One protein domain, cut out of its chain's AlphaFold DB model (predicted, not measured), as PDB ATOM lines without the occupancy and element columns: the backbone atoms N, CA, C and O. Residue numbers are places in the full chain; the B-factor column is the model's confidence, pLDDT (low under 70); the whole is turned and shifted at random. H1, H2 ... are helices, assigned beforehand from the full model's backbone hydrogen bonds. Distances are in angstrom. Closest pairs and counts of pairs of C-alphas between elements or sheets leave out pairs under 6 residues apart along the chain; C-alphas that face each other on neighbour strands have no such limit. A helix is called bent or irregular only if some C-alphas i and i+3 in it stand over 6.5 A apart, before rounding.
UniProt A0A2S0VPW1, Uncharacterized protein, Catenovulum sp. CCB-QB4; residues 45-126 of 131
ATOM      1  N   LEU A  45     164.870 174.226 192.233       95.88
ATOM      2  CA  LEU A  45     164.409 172.837 192.152       95.88
ATOM      3  C   LEU A  45     165.321 171.858 192.913       95.88
ATOM      4  O   LEU A  45     164.915 170.734 193.219       95.88
ATOM      5  N   ILE A  46     166.553 172.256 193.246       95.69
ATOM      6  CA  ILE A  46     167.550 171.380 193.884       95.69
ATOM      7  C   ILE A  46     167.083 170.831 195.241       95.69
ATOM      8  O   ILE A  46     167.225 169.623 195.453       95.69
ATOM      9  N   PRO A  47     166.471 171.616 196.149       95.81
ATOM     10  CA  PRO A  47     165.969 171.085 197.418       95.81
ATOM     11  C   PRO A  47     164.963 169.933 197.244       95.81
ATOM     12  O   PRO A  47     164.997 168.951 197.993       95.81
ATOM     13  N   GLN A  48     164.102 169.994 196.220       95.25
ATOM     14  CA  GLN A  48     163.166 168.909 195.899       95.25
ATOM     15  C   GLN A  48     163.909 167.642 195.444       95.25
ATOM     16  O   GLN A  48     163.545 166.521 195.822       95.25
ATOM     17  N   VAL A  49     164.970 167.810 194.655       95.94
ATOM     18  CA  VAL A  49     165.818 166.701 194.206       95.94
ATOM     19  C   VAL A  49     166.520 166.038 195.390       95.94
ATOM     20  O   VAL A  49     166.458 164.813 195.513       95.94
ATOM     21  N   ILE A  50     167.127 166.826 196.282       96.81
ATOM     22  CA  ILE A  50     167.774 166.330 197.507       96.81
ATOM     23  C   ILE A  50     166.771 165.521 198.335       96.81
ATOM     24  O   ILE A  50     167.041 164.375 198.692       96.81
ATOM     25  N   THR A  51     165.567 166.058 198.547       96.38
ATOM     26  CA  THR A  51     164.485 165.359 199.260       96.38
ATOM     27  C   THR A  51     164.183 163.994 198.636       96.38
ATOM     28  O   THR A  51     164.058 162.987 199.336       96.38
ATOM     29  N   THR A  52     164.114 163.928 197.306       96.00
ATOM     30  CA  THR A  52     163.847 162.681 196.575       96.00
ATOM     31  C   THR A  52     165.006 161.682 196.693       96.00
ATOM     32  O   THR A  52     164.774 160.475 196.832       96.00
ATOM     33  N   ILE A  53     166.256 162.158 196.663       96.62
ATOM     34  CA  ILE A  53     167.458 161.339 196.881       96.62
ATOM     35  C   ILE A  53     167.413 160.695 198.270       96.62
ATOM     36  O   ILE A  53     167.551 159.472 198.382       96.62
ATOM     37  N   GLU A  54     167.153 161.493 199.305       97.00
ATOM     38  CA  GLU A  54     167.078 161.036 200.696       97.00
ATOM     39  C   GLU A  54     165.943 160.026 200.908       97.00
ATOM     40  O   GLU A  54     166.141 158.945 201.474       97.00
ATOM     41  N   GLN A  55     164.756 160.299 200.365       95.94
ATOM     42  CA  GLN A  55     163.630 159.364 200.417       95.94
ATOM     43  C   GLN A  55     163.964 158.022 199.754       95.94
ATOM     44  O   GLN A  55     163.679 156.956 200.297       95.94
ATOM     45  N   ARG A  56     164.614 158.029 198.587       95.00
ATOM     46  CA  ARG A  56     165.007 156.773 197.930       95.00
ATOM     47  C   ARG A  56     166.108 156.043 198.684       95.00
ATOM     48  O   ARG A  56     166.111 154.810 198.690       95.00
ATOM     49  N   LYS A  57     167.028 156.768 199.324       95.81
ATOM     50  CA  LYS A  57     168.066 156.169 200.167       95.81
ATOM     51  C   LYS A  57     167.466 155.477 201.386       95.81
ATOM     52  O   LYS A  57     167.844 154.337 201.663       95.81
ATOM     53  N   THR A  58     166.540 156.134 202.082       95.75
ATOM     54  CA  THR A  58     165.856 155.583 203.264       95.75
ATOM     55  C   THR A  58     164.975 154.385 202.903       95.75
ATOM     56  O   THR A  58     164.978 153.389 203.617       95.75
ATOM     57  N   GLN A  59     164.328 154.404 201.734       95.69
ATOM     58  CA  GLN A  59     163.556 153.272 201.197       95.69
ATOM     59  C   GLN A  59     164.414 152.115 200.645       95.69
ATOM     60  O   GLN A  59     163.868 151.145 200.122       95.69
ATOM     61  N   GLY A  60     165.749 152.214 200.667       93.88
ATOM     62  CA  GLY A  60     166.641 151.194 200.099       93.88
ATOM     63  C   GLY A  60     166.620 151.105 198.565       93.88
ATOM     64  O   GLY A  60     167.150 150.157 197.990       93.88
ATOM     65  N   ARG A  61     166.037 152.099 197.882       92.12
ATOM     66  CA  ARG A  61     165.930 152.183 196.412       92.12
ATOM     67  C   ARG A  61     167.139 152.842 195.750       92.12
ATOM     68  O   ARG A  61     167.189 152.941 194.526       92.12
ATOM     69  N   LEU A  62     168.110 153.292 196.544       93.81
ATOM     70  CA  LEU A  62     169.344 153.907 196.076       93.81
ATOM     71  C   LEU A  62     170.552 153.259 196.757       93.81
ATOM     72  O   LEU A  62     170.661 153.235 197.984       93.81
ATOM     73  N   THR A  63     171.478 152.734 195.953       94.00
ATOM     74  CA  THR A  63     172.747 152.202 196.475       94.00
ATOM     75  C   THR A  63     173.570 153.322 197.105       94.00
ATOM     76  O   THR A  63     173.534 154.445 196.607       94.00
ATOM     77  N   TYR A  64     174.372 153.017 198.129       94.94
ATOM     78  CA  TYR A  64     175.201 154.022 198.806       94.94
ATOM     79  C   TYR A  64     176.112 154.803 197.844       94.94
ATOM     80  O   TYR A  64     176.164 156.024 197.904       94.94
ATOM     81  N   GLY A  65     176.749 154.122 196.885       94.94
ATOM     82  CA  GLY A  65     177.583 154.803 195.891       94.94
ATOM     83  C   GLY A  65     176.803 155.783 195.007       94.94
ATOM     84  O   GLY A  65     177.304 156.865 194.732       94.94
ATOM     85  N   ALA A  66     175.583 155.426 194.592       94.62
ATOM     86  CA  ALA A  66     174.732 156.320 193.801       94.62
ATOM     87  C   ALA A  66     174.257 157.517 194.632       94.62
ATOM     88  O   ALA A  66     174.187 158.627 194.126       94.62
ATOM     89  N   TYR A  67     173.948 157.281 195.907       96.56
ATOM     90  CA  TYR A  67     173.560 158.318 196.856       96.56
ATOM     91  C   TYR A  67     174.644 159.387 197.011       96.56
ATOM     92  O   TYR A  67     174.371 160.554 196.754       96.56
ATOM     93  N   ILE A  68     175.873 158.973 197.338       96.75
ATOM     94  CA  ILE A  68     177.000 159.903 197.474       96.75
ATOM     95  C   ILE A  68     177.255 160.636 196.158       96.75
ATOM     96  O   ILE A  68     177.378 161.852 196.159       96.75
ATOM     97  N   HIS A  69     177.257 159.918 195.030       95.81
ATOM     98  CA  HIS A  69     177.474 160.536 193.723       95.81
ATOM     99  C   HIS A  69     176.469 161.645 193.422       95.81
ATOM    100  O   HIS A  69     176.873 162.744 193.061       95.81
ATOM    101  N   TRP A  70     175.168 161.381 193.570       96.38
ATOM    102  CA  TRP A  70     174.156 162.379 193.232       96.38
ATOM    103  C   TRP A  70     174.207 163.601 194.143       96.38
ATOM    104  O   TRP A  70     174.045 164.704 193.637       96.38
ATOM    105  N   LEU A  71     174.480 163.432 195.439       97.00
ATOM    106  CA  LEU A  71     174.675 164.575 196.335       97.00
ATOM    107  C   LEU A  71     175.910 165.392 195.951       97.00
ATOM    108  O   LEU A  71     175.790 166.597 195.759       97.00
ATOM    109  N   SER A  72     177.059 164.743 195.737       96.19
ATOM    110  CA  SER A  72     178.287 165.436 195.333       96.19
ATOM    111  C   SER A  72     178.134 166.175 194.004       96.19
ATOM    112  O   SER A  72     178.686 167.253 193.833       96.19
ATOM    113  N   VAL A  73     177.364 165.633 193.057       96.00
ATOM    114  CA  VAL A  73     177.067 166.333 191.802       96.00
ATOM    115  C   VAL A  73     176.189 167.561 192.034       96.00
ATOM    116  O   VAL A  73     176.412 168.578 191.394       96.00
ATOM    117  N   LEU A  74     175.222 167.528 192.954       96.31
ATOM    118  CA  LEU A  74     174.413 168.716 193.263       96.31
ATOM    119  C   LEU A  74     175.237 169.854 193.878       96.31
ATOM    120  O   LEU A  74     174.931 171.019 193.643       96.31
ATOM    121  N   GLU A  75     176.312 169.535 194.598       96.00
ATOM    122  CA  GLU A  75     177.234 170.531 195.159       96.00
ATOM    123  C   GLU A  75     178.041 171.270 194.080       96.00
ATOM    124  O   GLU A  75     178.465 172.405 194.296       96.00
ATOM    125  N   THR A  76     178.218 170.680 192.891       96.44
ATOM    126  CA  THR A  76     178.959 171.312 191.788       96.44
ATOM    127  C   THR A  76     178.115 172.255 190.935       96.44
ATOM    128  O   THR A  76     178.623 172.768 189.941       96.44
ATOM    129  N   VAL A  77     176.861 172.545 191.315       95.31
ATOM    130  CA  VAL A  77     175.934 173.410 190.551       95.31
ATOM    131  C   VAL A  77     176.514 174.792 190.211       95.31
ATOM    132  O   VAL A  77     176.171 175.383 189.187       95.31
ATOM    133  N   THR A  78     177.440 175.297 191.025       94.06
ATOM    134  CA  THR A  78     178.140 176.569 190.789       94.06
ATOM    135  C   THR A  78     179.014 176.552 189.531       94.06
ATOM    136  O   THR A  78     179.249 177.603 188.940       94.06
ATOM    137  N   SER A  79     179.451 175.373 189.077       95.31
ATOM    138  CA  SER A  79     180.159 175.172 187.814       95.31
ATOM    139  C   SER A  79     179.277 174.409 186.835       95.31
ATOM    140  O   SER A  79     179.050 173.206 186.970       95.31
ATOM    141  N   ARG A  80     178.810 175.111 185.797       93.56
ATOM    142  CA  ARG A  80     177.940 174.541 184.761       93.56
ATOM    143  C   ARG A  80     178.528 173.269 184.147       93.56
ATOM    144  O   ARG A  80     177.828 172.271 184.003       93.56
ATOM    145  N   GLU A  81     179.805 173.309 183.789       93.06
ATOM    146  CA  GLU A  81     180.499 172.203 183.126       93.06
ATOM    147  C   GLU A  81     180.627 170.987 184.045       93.06
ATOM    148  O   GLU A  81     180.256 169.876 183.658       93.06
ATOM    149  N   ALA A  82     181.086 171.197 185.284       93.81
ATOM    150  CA  ALA A  82     181.228 170.124 186.263       93.81
ATOM    151  C   ALA A  82     179.871 169.494 186.607       93.81
ATOM    152  O   ALA A  82     179.767 168.272 186.730       93.81
ATOM    153  N   PHE A  83     178.826 170.317 186.712       95.75
ATOM    154  CA  PHE A  83     177.469 169.877 187.003       95.75
ATOM    155  C   PHE A  83     176.883 169.016 185.881       95.75
ATOM    156  O   PHE A  83     176.460 167.879 186.108       95.75
ATOM    157  N   ILE A  84     176.900 169.527 184.645       94.19
ATOM    158  CA  ILE A  84     176.357 168.814 183.483       94.19
ATOM    159  C   ILE A  84     177.121 167.512 183.252       94.19
ATOM    160  O   ILE A  84     176.497 166.461 183.077       94.19
ATOM    161  N   SER A  85     178.455 167.560 183.310       92.50
ATOM    162  CA  SER A  85     179.294 166.371 183.172       92.50
ATOM    163  C   SER A  85     178.966 165.339 184.256       92.50
ATOM    164  O   SER A  85     178.647 164.194 183.935       92.50
ATOM    165  N   GLY A  86     178.893 165.749 185.527       93.19
ATOM    166  CA  GLY A  86     178.578 164.862 186.652       93.19
ATOM    167  C   GLY A  86     177.221 164.151 186.550       93.19
ATOM    168  O   GLY A  86     177.064 163.033 187.056       93.19
ATOM    169  N   ILE A  87     176.244 164.754 185.863       93.81
ATOM    170  CA  ILE A  87     174.924 164.156 185.613       93.81
ATOM    171  C   ILE A  87     174.928 163.240 184.375       93.81
ATOM    172  O   ILE A  87     174.361 162.136 184.402       93.81
ATOM    173  N   ALA A  88     175.548 163.682 183.280       90.88
ATOM    174  CA  ALA A  88     175.385 163.079 181.956       90.88
ATOM    175  C   ALA A  88     176.569 162.212 181.479       90.88
ATOM    176  O   ALA A  88     176.469 161.611 180.411       90.88
ATOM    177  N   GLU A  89     177.641 162.064 182.265       90.19
ATOM    178  CA  GLU A  89     178.865 161.331 181.888       90.19
ATOM    179  C   GLU A  89     178.603 159.914 181.327       90.19
ATOM    180  O   GLU A  89     177.875 159.110 181.922       90.19
ATOM    181  N   ASP A  90     179.226 159.535 180.209       86.06
ATOM    182  CA  ASP A  90     179.030 158.215 179.588       86.06
ATOM    183  C   ASP A  90     179.981 157.124 180.116       86.06
ATOM    184  O   ASP A  90     180.703 156.463 179.371       86.06
ATOM    185  N   THR A  91     179.970 156.892 181.432       90.12
ATOM    186  CA  THR A  91     180.678 155.752 182.038       90.12
ATOM    187  C   THR A  91     179.738 154.563 182.290       90.12
ATOM    188  O   THR A  91     178.535 154.733 182.521       90.12
ATOM    189  N   PRO A  92     180.234 153.304 182.304       89.62
ATOM    190  CA  PRO A  92     179.407 152.131 182.615       89.62
ATOM    191  C   PRO A  92     178.662 152.236 183.951       89.62
ATOM    192  O   PRO A  92     177.510 151.812 184.057       89.62
ATOM    193  N   LYS A  93     179.316 152.826 184.958       91.50
ATOM    194  CA  LYS A  93     178.751 153.065 186.287       91.50
ATOM    195  C   LYS A  93     177.618 154.089 186.222       91.50
ATOM    196  O   LYS A  93     176.528 153.815 186.722       91.50
ATOM    197  N   MET A  94     177.845 155.203 185.531       92.88
ATOM    198  CA  MET A  94     176.854 156.264 185.381       92.88
ATOM    199  C   MET A  94     175.632 155.839 184.580       92.88
ATOM    200  O   MET A  94     174.513 156.108 185.002       92.88
ATOM    201  N   ARG A  95     175.798 155.064 183.502       92.56
ATOM    202  CA  ARG A  95     174.658 154.476 182.772       92.56
ATOM    203  C   ARG A  95     173.755 153.647 183.685       92.56
ATOM    204  O   ARG A  95     172.532 153.777 183.638       92.56
ATOM    205  N   LYS A  96     174.350 152.820 184.553       92.06
ATOM    206  CA  LYS A  96     173.597 152.026 185.535       92.06
ATOM    207  C   LYS A  96     172.814 152.925 186.493       92.06
ATOM    208  O   LYS A  96     171.648 152.648 186.756       92.06
ATOM    209  N   TRP A  97     173.435 153.981 187.009       94.81
ATOM    210  CA  TRP A  97     172.785 154.888 187.954       94.81
ATOM    211  C   TRP A  97     171.718 155.769 187.306       94.81
ATOM    212  O   TRP A  97     170.657 155.935 187.900       94.81
ATOM    213  N   ARG A  98     171.923 156.247 186.072       94.19
ATOM    214  CA  ARG A  98     170.914 157.010 185.321       94.19
ATOM    215  C   ARG A  98     169.633 156.215 185.073       94.19
ATOM    216  O   ARG A  98     168.541 156.756 185.203       94.19
ATOM    217  N   ARG A  99     169.738 154.910 184.802       91.38
ATOM    218  CA  ARG A  99     168.567 154.017 184.685       91.38
ATOM    219  C   ARG A  99     167.729 153.935 185.970       91.38
ATOM    220  O   ARG A  99     166.578 153.522 185.916       91.38
ATOM    221  N   GLN A 100     168.297 154.307 187.119       89.06
ATOM    222  CA  GLN A 100     167.647 154.293 188.435       89.06
ATOM    223  C   GLN A 100     167.615 155.694 189.070       89.06
ATOM    224  O   GLN A 100     167.533 155.831 190.292       89.06
ATOM    225  N   THR A 101     167.699 156.736 188.239       88.62
ATOM    226  CA  THR A 101     167.928 158.111 188.686       88.62
ATOM    227  C   THR A 101     166.839 158.629 189.633       88.62
ATOM    228  O   THR A 101     165.651 158.359 189.410       88.62
ATOM    229  N   PRO A 102     167.210 159.377 190.689       88.69
ATOM    230  CA  PRO A 102     166.272 160.080 191.557       88.69
ATOM    231  C   PRO A 102     165.680 161.344 190.915       88.69
ATOM    232  O   PRO A 102     164.730 161.883 191.470       88.69
ATOM    233  N   PHE A 103     166.181 161.794 189.758       91.81
ATOM    234  CA  PHE A 103     165.757 163.029 189.077       91.81
ATOM    235  C   PHE A 103     164.401 162.900 188.356       91.81
ATOM    236  O   PHE A 103     164.284 163.128 187.153       91.81
ATOM    237  N   VAL A 104     163.361 162.496 189.084       89.31
ATOM    238  CA  VAL A 104     161.989 162.393 188.567       89.31
ATOM    239  C   VAL A 104     161.219 163.690 188.790       89.31
ATOM    240  O   VAL A 104     161.448 164.387 189.771       89.31
ATOM    241  N   GLY A 105     160.299 164.012 187.879       91.25
ATOM    242  CA  GLY A 105     159.444 165.202 187.991       91.25
ATOM    243  C   GLY A 105     160.141 166.538 187.713       91.25
ATOM    244  O   GLY A 105     159.516 167.576 187.884       91.25
ATOM    245  N   ILE A 106     161.405 166.524 187.278       95.62
ATOM    246  CA  ILE A 106     162.151 167.745 186.929       95.62
ATOM    247  C   ILE A 106     161.773 168.246 185.537       95.62
ATOM    248  O   ILE A 106     161.525 169.435 185.345       95.62
ATOM    249  N   LEU A 107     161.686 167.335 184.567       95.94
ATOM    250  CA  LEU A 107     161.159 167.650 183.245       95.94
ATOM    251  C   LEU A 107     159.651 167.410 183.209       95.94
ATOM    252  O   LEU A 107     159.157 166.385 183.683       95.94
ATOM    253  N   THR A 108     158.945 168.334 182.575       96.50
ATOM    254  CA  THR A 108     157.594 168.133 182.059       96.50
ATOM    255  C   THR A 108     157.607 167.133 180.900       96.50
ATOM    256  O   THR A 108     158.650 166.813 180.325       96.50
ATOM    257  N   GLU A 109     156.421 166.652 180.521       95.88
ATOM    258  CA  GLU A 109     156.242 165.801 179.341       95.88
ATOM    259  C   GLU A 109     156.807 166.453 178.069       95.88
ATOM    260  O   GLU A 109     157.564 165.822 177.331       95.88
ATOM    261  N   ALA A 110     156.494 167.733 177.856       95.19
ATOM    262  CA  ALA A 110     156.933 168.487 176.688       95.19
ATOM    263  C   ALA A 110     158.462 168.635 176.641       95.19
ATOM    264  O   ALA A 110     159.076 168.361 175.613       95.19
ATOM    265  N   GLU A 111     159.092 168.989 177.765       95.62
ATOM    266  CA  GLU A 111     160.555 169.103 177.852       95.62
ATOM    267  C   GLU A 111     161.246 167.753 177.640       95.62
ATOM    268  O   GLU A 111     162.284 167.681 176.980       95.62
ATOM    269  N   ARG A 112     160.666 166.658 178.156       95.06
ATOM    270  CA  ARG A 112     161.206 165.317 177.908       95.06
ATOM    271  C   ARG A 112     161.153 164.977 176.420       95.06
ATOM    272  O   ARG A 112     162.132 164.458 175.889       95.06
ATOM    273  N   GLN A 113     160.035 165.261 175.752       95.50
ATOM    274  CA  GLN A 113     159.901 164.998 174.322       95.50
ATOM    275  C   GLN A 113     160.864 165.861 173.498       95.50
ATOM    276  O   GLN A 113     161.498 165.344 172.580       95.50
ATOM    277  N   GLN A 114     161.035 167.133 173.868       93.25
ATOM    278  CA  GLN A 114     162.008 168.022 173.235       93.25
ATOM    279  C   GLN A 114     163.429 167.456 173.341       93.25
ATOM    280  O   GLN A 114     164.096 167.301 172.324       93.25
ATOM    281  N   ALA A 115     163.857 167.032 174.534       93.38
ATOM    282  CA  ALA A 115     165.187 166.457 174.740       93.38
ATOM    283  C   ALA A 115     165.446 165.210 173.872       93.38
ATOM    284  O   ALA A 115     166.549 165.008 173.359       93.38
ATOM    285  N   LEU A 116     164.429 164.362 173.691       93.00
ATOM    286  CA  LEU A 116     164.524 163.186 172.825       93.00
ATOM    287  C   LEU A 116     164.619 163.568 171.342       93.00
ATOM    288  O   LEU A 116     165.393 162.950 170.608       93.00
ATOM    289  N   ASN A 117     163.871 164.586 170.918       90.75
ATOM    290  CA  ASN A 117     163.901 165.097 169.551       90.75
ATOM    291  C   ASN A 117     165.252 165.756 169.233       90.75
ATOM    292  O   ASN A 117     165.857 165.431 168.215       90.75
ATOM    293  N   ASP A 118     165.771 166.603 170.125       87.56
ATOM    294  CA  ASP A 118     167.072 167.267 169.971       87.56
ATOM    295  C   ASP A 118     168.206 166.247 169.849       87.56
ATOM    296  O   ASP A 118     169.114 166.392 169.029       87.56
ATOM    297  N   ASN A 119     168.133 165.164 170.629       85.88
ATOM    298  CA  ASN A 119     169.061 164.046 170.513       85.88
ATOM    299  C   ASN A 119     168.953 163.340 169.156       85.88
ATOM    300  O   ASN A 119     169.972 163.021 168.548       85.88
ATOM    301  N   ALA A 120     167.730 163.083 168.685       77.31
ATOM    302  CA  ALA A 120     167.493 162.442 167.394       77.31
ATOM    303  C   ALA A 120     167.989 163.303 166.219       77.31
ATOM    304  O   ALA A 120     168.487 162.763 165.237       77.31
ATOM    305  N   MET A 121     167.912 164.630 166.350       72.62
ATOM    306  CA  MET A 121     168.432 165.603 165.383       72.62
ATOM    307  C   MET A 121     169.941 165.882 165.536       72.62
ATOM    308  O   MET A 121     170.487 166.688 164.787       72.62
ATOM    309  N   GLY A 122     170.626 165.256 166.502       68.88
ATOM    310  CA  GLY A 122     172.061 165.452 166.759       68.88
ATOM    311  C   GLY A 122     172.427 166.779 167.439       68.88
ATOM    312  O   GLY A 122     173.604 167.067 167.637       68.88
ATOM    313  N   GLN A 123     171.447 167.585 167.850       59.72
ATOM    314  CA  GLN A 123     171.670 168.925 168.403       59.72
ATOM    315  C   GLN A 123     172.326 168.898 169.789       59.72
ATOM    316  O   GLN A 123     173.102 169.793 170.117       59.72
ATOM    317  N   LEU A 124     172.103 167.838 170.575       57.50
ATOM    318  CA  LEU A 124     172.761 167.669 171.877       57.50
ATOM    319  C   LEU A 124     174.278 167.451 171.772       57.50
ATOM    320  O   LEU A 124     174.996 167.783 172.710       57.50
ATOM    321  N   GLN A 125     174.783 166.936 170.644       50.12
ATOM    322  CA  GLN A 125     176.227 166.754 170.444       50.12
ATOM    323  C   GLN A 125     176.940 168.094 170.212       50.12
ATOM    324  O   GLN A 125     178.075 168.256 170.643       50.12
ATOM    325  N   ASN A 126     176.262 169.080 169.615       43.47
ATOM    326  CA  ASN A 126     176.849 170.387 169.302       43.47
ATOM    327  C   ASN A 126     177.079 171.280 170.531       43.47
ATOM    328  O   ASN A 126     177.885 172.201 170.465       43.47
TER     329      ASN A 126
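AT A GLANCE: This is residues 45 to 126 of the 131 residues of an uncharacterized protein of Catenovulum sp. CCB-QB4 (UniProt A0A2S0VPW1). Three helices, H1, H2 and H3, run side by side, each turning back on the one before, in a row that bends at H2; H4 crosses one end of it, near where H2 begins and H3 ends. From H4 an unnamed stretch, residues 99 to 108, leads to H5, which sticks out from this body for most of its length, and the short H6 lies beyond it at the end of the printed part. The printed part has 82 residues with six named helices, in the order H1 H2 H3 H4 H5 H6, and no named strand; the class is all helix. The whole is compact, with a radius of gyration of the C-alphas of 13.5 A, and its spans are 39 by 26 by 25 A, only just elongated.

HOW THE PARTS SIT: H2, residues 64 to 78, is the longest helix and touches two others. It touches H1, residues 45 to 58, with the closest C-alphas, those of Lys 57 and Tyr 67, 6.8 A apart. The two run opposite ways at a shallow tilt of 11 degrees and form a helical hairpin. H2 also touches H3, residues 80 to 88, where the closest C-alphas are those of Thr 76 and Phe 83, 5.2 A apart. This pair too is a helical hairpin, its helices running opposite ways at a shallow tilt of 25 degrees. H1 and H3 are apart. H4, residues 92 to 98, is close to H2 but not clearly touching it, the closest C-alphas being those of Ala 66 and Trp 97 at 6.3 A; their lines are about perpendicular, at 78 degrees. H4 is also close to H3 but not clearly touching it, with the C-alphas of Ala 88 and Met 94 closest at 7.8 A; these lines are about perpendicular, at 86 degrees. H5, residues 109 to 120, is apart from H1, H2, H3 and H4. H6, residues 123 to 126, is close to H5 but not clearly touching it, the closest C-alphas being those of Asp 118 and Leu 124 at 6.0 A. In H1, H3, H4 and H5 every pair of O i and N i+4 is within hydrogen-bond range; in H2 it is 8 of 11, and H6 is too short for such a pair.

IN THESE COORDINATES: H2 measures 24.1 A from its first to its last C-alpha, beginning at C-alpha 64, at (175.201, 154.022, 198.806). It is irregular: C-alphas 75 and 78 are 7.5 A apart. H1 measures 20.6 A and begins with the printed part at C-alpha 45, at (164.409, 172.837, 192.152). H3 measures 12.1 A, H4 10.2 A and H5 16.8 A. H6, four residues, ends at C-alpha 126, at (176.849, 170.387, 169.302).

THE WHOLE: The two C-alphas farthest apart are those of Thr 58 and Met 121, at 39.3 A, while the first and last printed C-alphas, those of Leu 45 and Asn 126, are 26.1 A apart. Residues 108 to 114, of which 109 to 114 belong to H5, stand free, as do residues 117 to 122, of which 117 to 120 belong to H5. The printed part has no cut. No link is long: that from H4 to H5, with 10 residues, is short, and the others are tight. The mean pLDDT of the printed part is 91.1; residues 122 to 126 are under 70, and H6 has a mean of 53.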